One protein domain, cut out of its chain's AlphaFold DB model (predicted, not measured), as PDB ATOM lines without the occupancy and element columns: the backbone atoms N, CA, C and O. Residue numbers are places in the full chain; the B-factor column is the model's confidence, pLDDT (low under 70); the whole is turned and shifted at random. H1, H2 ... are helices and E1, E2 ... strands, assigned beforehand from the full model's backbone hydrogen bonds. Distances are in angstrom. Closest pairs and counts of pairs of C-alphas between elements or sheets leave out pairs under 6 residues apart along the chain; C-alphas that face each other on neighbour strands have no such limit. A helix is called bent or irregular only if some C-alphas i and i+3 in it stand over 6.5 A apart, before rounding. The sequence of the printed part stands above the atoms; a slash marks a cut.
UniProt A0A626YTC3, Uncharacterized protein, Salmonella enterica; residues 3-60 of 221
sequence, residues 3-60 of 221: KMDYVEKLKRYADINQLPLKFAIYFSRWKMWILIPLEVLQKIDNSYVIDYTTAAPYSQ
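AT A GLANCE: This is residues 3 to 60 of the 221 residues of an uncharacterized protein of Salmonella enterica (UniProt A0A626YTC3). A long hairpin, E1 and E2, has helix H2 beside E2, while helix H1 lies at the domain's other end from the hairpin's tip. A small hairpin, E3 and E4, meets the beginning of H1. The 58 printed residues include H1, E1, E2, E3, E4 and H2 in that order, a mixed class with two antiparallel two-stranded sheets. It is only just compact, close to loose, with a radius of gyration of the C-alphas of 11.9 A, spanning 34 by 25 by 16 A.

HOW THE PARTS SIT: H1, residues 4 to 16, has every O i to N i+4 pair within hydrogen-bond range. E1, residues 22 to 27, and E2, residues 32 to 37, form an antiparallel hairpin at 156 degrees, with N 25 and O 34 2.8 A apart. E3, residues 42 to 44, and E4, residues 47 to 49, form another at 138 degrees, with N 42 and O 49 2.9 A apart. The closest C-alphas of H1 and E4, Met 4 and Ser 47, are 4.8 A apart. H2, residues 52 to 58, is only just irregular, C-alphas 54 and 57 being 6.8 A apart; 1 of 3 O i to N i+4 and 2 of 4 O i to N i+3 pairs are within range. The closest C-alphas of E2 and H2, Ile 36 and Tyr 58, are 6.1 A apart. H1 and H2 are apart.

IN THESE COORDINATES: H1 runs 18.4 A from C-alpha 4 at (11.180, -57.460, 106.282); E1 measures 15.6 A, E2 16.5 A. H2 ends at C-alpha 58, (2.382, -41.044, 115.968).

THE WHOLE: The C-alphas farthest apart, Ile 16 and Arg 29, are 35.2 A apart. The printed part has no cut, its links are tight, and no printed residue is under 70 in pLDDT.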
ATOM      1  N   LYS A   3      11.924 -53.621 103.427       95.75
ATOM      2  CA  LYS A   3      11.946 -55.090 103.360       95.75
ATOM      3  C   LYS A   3      11.992 -55.699 104.764       95.75
ATOM      4  O   LYS A   3      12.654 -55.154 105.649       95.75
ATOM      5  N   MET A   4      11.298 -56.819 104.966       95.69
ATOM      6  CA  MET A   4      11.180 -57.460 106.282       95.69
ATOM      7  C   MET A   4      12.536 -57.891 106.857       95.69
ATOM      8  O   MET A   4      12.838 -57.585 108.005       95.69
ATOM      9  N   ASP A   5      13.382 -58.514 106.041       96.12
ATOM     10  CA  ASP A   5      14.728 -58.963 106.413       96.12
ATOM     11  C   ASP A   5      15.638 -57.812 106.877       96.12
ATOM     12  O   ASP A   5      16.422 -57.960 107.816       96.12
ATOM     13  N   TYR A   6      15.513 -56.641 106.251       96.06
ATOM     14  CA  TYR A   6      16.213 -55.429 106.672       96.06
ATOM     15  C   TYR A   6      15.723 -54.934 108.039       96.06
ATOM     16  O   TYR A   6      16.533 -54.664 108.927       96.06
ATOM     17  N   VAL A   7      14.404 -54.859 108.234       96.19
ATOM     18  CA  VAL A   7      13.805 -54.413 109.502       96.19
ATOM     19  C   VAL A   7      14.146 -55.369 110.647       96.19
ATOM     20  O   VAL A   7      14.482 -54.916 111.737       96.19
ATOM     21  N   GLU A   8      14.142 -56.680 110.408       95.38
ATOM     22  CA  GLU A   8      14.515 -57.680 111.414       95.38
ATOM     23  C   GLU A   8      15.978 -57.562 111.851       95.38
ATOM     24  O   GLU A   8      16.273 -57.694 113.040       95.38
ATOM     25  N   LYS A   9      16.901 -57.260 110.927       97.00
ATOM     26  CA  LYS A   9      18.306 -56.986 111.274       97.00
ATOM     27  C   LYS A   9      18.432 -55.759 112.174       97.00
ATOM     28  O   LYS A   9      19.130 -55.824 113.184       97.00
ATOM     29  N   LEU A  10      17.734 -54.670 111.839       97.06
ATOM     30  CA  LEU A  10      17.715 -53.460 112.666       97.06
ATOM     31  C   LEU A  10      17.110 -53.725 114.045       97.06
ATOM     32  O   LEU A  10      17.640 -53.241 115.041       97.06
ATOM     33  N   LYS A  11      16.040 -54.524 114.113       96.69
ATOM     34  CA  LYS A  11      15.404 -54.902 115.376       96.69
ATOM     35  C   LYS A  11      16.359 -55.700 116.259       96.69
ATOM     36  O   LYS A  11      16.581 -55.307 117.393       96.69
ATOM     37  N   ARG A  12      17.011 -56.736 115.720       97.38
ATOM     38  CA  ARG A  12      18.018 -57.514 116.466       97.38
ATOM     39  C   ARG A  12      19.151 -56.635 116.989       97.38
ATOM     40  O   ARG A  12      19.579 -56.806 118.123       97.38
ATOM     41  N   TYR A  13      19.634 -55.698 116.173       97.50
ATOM     42  CA  TYR A  13      20.660 -54.750 116.603       97.50
ATOM     43  C   TYR A  13      20.174 -53.869 117.763       97.50
ATOM     44  O   TYR A  13      20.899 -53.684 118.739       97.50
ATOM     45  N   ALA A  14      18.945 -53.359 117.679       97.25
ATOM     46  CA  ALA A  14      18.329 -52.570 118.737       97.25
ATOM     47  C   ALA A  14      18.150 -53.387 120.032       97.25
ATOM     48  O   ALA A  14      18.528 -52.909 121.100       97.25
ATOM     49  N   ASP A  15      17.692 -54.639 119.922       97.12
ATOM     50  CA  ASP A  15      17.501 -55.570 121.043       97.12
ATOM     51  C   ASP A  15      18.828 -55.869 121.768       97.12
ATOM     52  O   ASP A  15      18.889 -55.799 122.995       97.12
ATOM     53  N   ILE A  16      19.916 -56.128 121.024       98.06
ATOM     54  CA  ILE A  16      21.266 -56.348 121.588       98.06
ATOM     55  C   ILE A  16      21.732 -55.135 122.402       98.06
ATOM     56  O   ILE A  16      22.358 -55.293 123.449       98.06
ATOM     57  N   ASN A  17      21.422 -53.928 121.929       97.69
ATOM     58  CA  ASN A  17      21.803 -52.682 122.588       97.69
ATOM     59  C   ASN A  17      20.777 -52.209 123.630       97.69
ATOM     60  O   ASN A  17      21.006 -51.182 124.263       97.69
ATOM     61  N   GLN A  18      19.660 -52.922 123.811       96.75
ATOM     62  CA  GLN A  18      18.556 -52.536 124.698       96.75
ATOM     63  C   GLN A  18      18.016 -51.125 124.396       96.75
ATOM     64  O   GLN A  18      17.636 -50.373 125.294       96.75
ATOM     65  N   LEU A  19      17.990 -50.751 123.113       95.31
ATOM     66  CA  LEU A  19      17.511 -49.452 122.644       95.31
ATOM     67  C   LEU A  19      16.212 -49.603 121.843       95.31
ATOM     68  O   LEU A  19      16.040 -50.589 121.128       95.31
ATOM     69  N   PRO A  20      15.299 -48.617 121.891       93.50
ATOM     70  CA  PRO A  20      14.100 -48.644 121.064       93.50
ATOM     71  C   PRO A  20      14.442 -48.419 119.583       93.50
ATOM     72  O   PRO A  20      15.119 -47.448 119.237       93.50
ATOM     73  N   LEU A  21      13.907 -49.262 118.694       95.44
ATOM     74  CA  LEU A  21      14.001 -49.053 117.249       95.44
ATOM     75  C   LEU A  21      12.937 -48.055 116.772       95.44
ATOM     76  O   LEU A  21      11.738 -48.255 116.972       95.44
ATOM     77  N   LYS A  22      13.376 -46.999 116.083       95.69
ATOM     78  CA  LYS A  22      12.500 -46.007 115.446       95.69
ATOM     79  C   LYS A  22      12.952 -45.713 114.026       95.69
ATOM     80  O   LYS A  22      14.138 -45.792 113.713       95.69
ATOM     81  N   PHE A  23      12.005 -45.316 113.189       96.12
ATOM     82  CA  PHE A  23      12.226 -44.950 111.798       96.12
ATOM     83  C   PHE A  23      11.963 -43.462 111.602       96.12
ATOM     84  O   PHE A  23      10.856 -42.988 111.852       96.12
ATOM     85  N   ALA A  24      12.984 -42.738 111.137       94.94
ATOM     86  CA  ALA A  24      12.852 -41.376 110.636       94.94
ATOM     87  C   ALA A  24      12.563 -41.429 109.131       94.94
ATOM     88  O   ALA A  24      13.387 -41.904 108.349       94.94
ATOM     89  N   ILE A  25      11.380 -40.976 108.726       94.88
ATOM     90  CA  ILE A  25      10.893 -41.052 107.348       94.88
ATOM     91  C   ILE A  25      10.594 -39.637 106.858       94.88
ATOM     92  O   ILE A  25       9.811 -38.913 107.474       94.88
ATOM     93  N   TYR A  26      11.191 -39.251 105.730       93.31
ATOM     94  CA  TYR A  26      10.859 -38.007 105.042       93.31
ATOM     95  C   TYR A  26       9.774 -38.246 103.991       93.31
ATOM     96  O   TYR A  26       9.995 -38.907 102.974       93.31
ATOM     97  N   PHE A  27       8.592 -37.676 104.211       92.69
ATOM     98  CA  PHE A  27       7.497 -37.712 103.248       92.69
ATOM     99  C   PHE A  27       7.618 -36.533 102.283       92.69
ATOM    100  O   PHE A  27       7.131 -35.435 102.561       92.69
ATOM    101  N   SER A  28       8.246 -36.761 101.128       87.31
ATOM    102  CA  SER A  28       8.591 -35.723 100.140       87.31
ATOM    103  C   SER A  28       7.407 -34.861  99.691       87.31
ATOM    104  O   SER A  28       7.520 -33.636  99.680       87.31
ATOM    105  N   ARG A  29       6.243 -35.470  99.408       87.25
ATOM    106  CA  ARG A  29       5.006 -34.747  99.041       87.25
ATOM    107  C   ARG A  29       4.597 -33.722 100.103       87.25
ATOM    108  O   ARG A  29       4.125 -32.640  99.770       87.25
ATOM    109  N   TRP A  30       4.785 -34.066 101.372       86.44
ATOM    110  CA  TRP A  30       4.420 -33.224 102.507       86.44
ATOM    111  C   TRP A  30       5.581 -32.361 102.999       86.44
ATOM    112  O   TRP A  30       5.342 -31.445 103.778       86.44
ATOM    113  N   LYS A  31       6.811 -32.602 102.525       87.38
ATOM    114  CA  LYS A  31       8.055 -31.980 103.006       87.38
ATOM    115  C   LYS A  31       8.193 -32.072 104.528       87.38
ATOM    116  O   LYS A  31       8.468 -31.079 105.195       87.38
ATOM    117  N   MET A  32       7.914 -33.249 105.083       89.69
ATOM    118  CA  MET A  32       7.871 -33.461 106.528       89.69
ATOM    119  C   MET A  32       8.649 -34.697 106.945       89.69
ATOM    120  O   MET A  32       8.514 -35.758 106.336       89.69
ATOM    121  N   TRP A  33       9.412 -34.541 108.022       93.38
ATOM    122  CA  TRP A  33      10.002 -35.643 108.762       93.38
ATOM    123  C   TRP A  33       9.005 -36.184 109.778       93.38
ATOM    124  O   TRP A  33       8.324 -35.424 110.467       93.38
ATOM    125  N   ILE A  34       8.927 -37.505 109.863       94.19
ATOM    126  CA  ILE A  34       8.160 -38.215 110.877       94.19
ATOM    127  C   ILE A  34       9.073 -39.257 111.514       94.19
ATOM    128  O   ILE A  34       9.734 -40.014 110.807       94.19
ATOM    129  N   LEU A  35       9.096 -39.296 112.847       95.19
ATOM    130  CA  LEU A  35       9.810 -40.304 113.623       95.19
ATOM    131  C   LEU A  35       8.789 -41.219 114.285       95.19
ATOM    132  O   LEU A  35       8.066 -40.769 115.165       95.19
ATOM    133  N   ILE A  36       8.739 -42.485 113.900       95.31
ATOM    134  CA  ILE A  36       7.763 -43.446 114.433       95.31
ATOM    135  C   ILE A  36       8.458 -44.694 114.963       95.31
ATOM    136  O   ILE A  36       9.507 -45.078 114.438       95.31
ATOM    137  N   PRO A  37       7.908 -45.338 115.998       94.94
ATOM    138  CA  PRO A  37       8.410 -46.624 116.448       94.94
ATOM    139  C   PRO A  37       7.931 -47.743 115.496       94.94
ATOM    140  O   PRO A  37       7.007 -47.541 114.698       94.94
ATOM    141  N   LEU A  38       8.604 -48.899 115.516       94.69
ATOM    142  CA  LEU A  38       8.345 -50.014 114.588       94.69
ATOM    143  C   LEU A  38       6.879 -50.480 114.624       94.69
ATOM    144  O   LEU A  38       6.331 -50.856 113.593       94.69
ATOM    145  N   GLU A  39       6.237 -50.419 115.787       94.12
ATOM    146  CA  GLU A  39       4.885 -50.923 116.048       94.12
ATOM    147  C   GLU A  39       3.802 -50.191 115.243       94.12
ATOM    148  O   GLU A  39       2.712 -50.720 115.058       94.12
ATOM    149  N   VAL A  40       4.099 -48.989 114.740       95.00
ATOM    150  CA  VAL A  40       3.174 -48.214 113.898       95.00
ATOM    151  C   VAL A  40       3.207 -48.700 112.442       95.00
ATOM    152  O   VAL A  40       2.248 -48.497 111.698       95.00
ATOM    153  N   LEU A  41       4.297 -49.343 112.007       95.19
ATOM    154  CA  LEU A  41       4.421 -49.842 110.637       95.19
ATOM    155  C   LEU A  41       3.491 -51.035 110.402       95.19
ATOM    156  O   LEU A  41       3.473 -52.000 111.165       95.19
ATOM    157  N   GLN A  42       2.778 -51.015 109.280       95.38
ATOM    158  CA  GLN A  42       1.913 -52.115 108.874       95.38
ATOM    159  C   GLN A  42       2.734 -53.177 108.147       95.38
ATOM    160  O   GLN A  42       3.484 -52.870 107.217       95.38
ATOM    161  N   LYS A  43       2.582 -54.437 108.555       94.75
ATOM    162  CA  LYS A  43       3.190 -55.574 107.864       94.75
ATOM    163  C   LYS A  43       2.274 -56.025 106.726       94.75
ATOM    164  O   LYS A  43       1.134 -56.402 106.978       94.75
ATOM    165  N   ILE A  44       2.784 -56.000 105.497       94.56
ATOM    166  CA  ILE A  44       2.104 -56.502 104.296       94.56
ATOM    167  C   ILE A  44       3.082 -57.409 103.551       94.56
ATOM    168  O   ILE A  44       4.185 -56.982 103.197       94.56
ATOM    169  N   ASP A  45       2.689 -58.664 103.340       92.25
ATOM    170  CA  ASP A  45       3.525 -59.715 102.754       92.25
ATOM    171  C   ASP A  45       4.918 -59.782 103.414       92.25
ATOM    172  O   ASP A  45       5.044 -59.988 104.625       92.25
ATOM    173  N   ASN A  46       5.976 -59.577 102.624       94.00
ATOM    174  CA  ASN A  46       7.372 -59.577 103.059       94.00
ATOM    175  C   ASN A  46       7.935 -58.154 103.259       94.00
ATOM    176  O   ASN A  46       9.121 -57.894 103.030       94.00
ATOM    177  N   SER A  47       7.078 -57.191 103.601       95.81
ATOM    178  CA  SER A  47       7.449 -55.783 103.749       95.81
ATOM    179  C   SER A  47       6.705 -55.082 104.884       95.81
ATOM    180  O   SER A  47       5.628 -55.480 105.317       95.81
ATOM    181  N   TYR A  48       7.296 -53.981 105.335       96.69
ATOM    182  CA  TYR A  48       6.657 -52.984 106.179       96.69
ATOM    183  C   TYR A  48       6.305 -51.751 105.349       96.69
ATOM    184  O   TYR A  48       7.119 -51.242 104.562       96.69
ATOM    185  N   VAL A  49       5.091 -51.246 105.534       96.38
ATOM    186  CA  VAL A  49       4.577 -50.064 104.845       96.38
ATOM    187  C   VAL A  49       3.925 -49.107 105.827       96.38
ATOM    188  O   VAL A  49       3.452 -49.495 106.891       96.38
ATOM    189  N   ILE A  50       3.917 -47.834 105.448       96.44
ATOM    190  CA  ILE A  50       3.132 -46.807 106.110       96.44
ATOM    191  C   ILE A  50       2.944 -45.621 105.167       96.44
ATOM    192  O   ILE A  50       3.815 -45.335 104.338       96.44
ATOM    193  N   ASP A  51       1.822 -44.927 105.305       95.12
ATOM    194  CA  ASP A  51       1.561 -43.654 104.647       95.12
ATOM    195  C   ASP A  51       1.653 -42.476 105.630       95.12
ATOM    196  O   ASP A  51       1.726 -42.637 106.848       95.12
ATOM    197  N   TYR A  52       1.661 -41.260 105.087       93.31
ATOM    198  CA  TYR A  52       1.753 -40.048 105.898       93.31
ATOM    199  C   TYR A  52       0.560 -39.895 106.852       93.31
ATOM    200  O   TYR A  52       0.745 -39.503 108.000       93.31
ATOM    201  N   THR A  53      -0.655 -40.199 106.387       92.94
ATOM    202  CA  THR A  53      -1.892 -40.028 107.163       92.94
ATOM    203  C   THR A  53      -1.918 -40.901 108.414       92.94
ATOM    204  O   THR A  53      -2.366 -40.448 109.463       92.94
ATOM    205  N   THR A  54      -1.363 -42.104 108.319       93.69
ATOM    206  CA  THR A  54      -1.211 -43.051 109.422       93.69
ATOM    207  C   THR A  54      -0.011 -42.689 110.288       93.69
ATOM    208  O   THR A  54      -0.107 -42.764 111.504       93.69
ATOM    209  N   ALA A  55       1.116 -42.268 109.703       94.31
ATOM    210  CA  ALA A  55       2.340 -41.981 110.455       94.31
ATOM    211  C   ALA A  55       2.284 -40.669 111.258       94.31
ATOM    212  O   ALA A  55       2.846 -40.594 112.349       94.31
ATOM    213  N   ALA A  56       1.646 -39.622 110.723       91.31
ATOM    214  CA  ALA A  56       1.725 -38.267 111.274       91.31
ATOM    215  C   ALA A  56       1.245 -38.144 112.734       91.31
ATOM    216  O   ALA A  56       1.965 -37.515 113.513       91.31
ATOM    217  N   PRO A  57       0.117 -38.760 113.151       91.38
ATOM    218  CA  PRO A  57      -0.342 -38.703 114.542       91.38
ATOM    219  C   PRO A  57       0.620 -39.350 115.550       91.38
ATOM    220  O   PRO A  57       0.644 -38.949 116.708       91.38
ATOM    221  N   TYR A  58       1.435 -40.316 115.113       93.00
ATOM    222  CA  TYR A  58       2.382 -41.044 115.968       93.00
ATOM    223  C   TYR A  58       3.803 -40.473 115.922       93.00
ATOM    224  O   TYR A  58       4.735 -41.085 116.450       93.00
ATOM    225  N   SER A  59       3.999 -39.324 115.269       93.38
ATOM    226  CA  SER A  59       5.321 -38.717 115.145       93.38
ATOM    227  C   SER A  59       5.885 -38.325 116.512       93.38
ATOM    228  O   SER A  59       5.279 -37.578 117.272       93.38
ATOM    229  N   GLN A  60       7.101 -38.783 116.791       93.50
ATOM    230  CA  GLN A  60       7.884 -38.498 117.993       93.50
ATOM    231  C   GLN A  60       9.060 -37.557 117.697       93.50
ATOM    232  O   GLN A  60      10.060 -37.558 118.416       93.50
TER     233      GLN A  60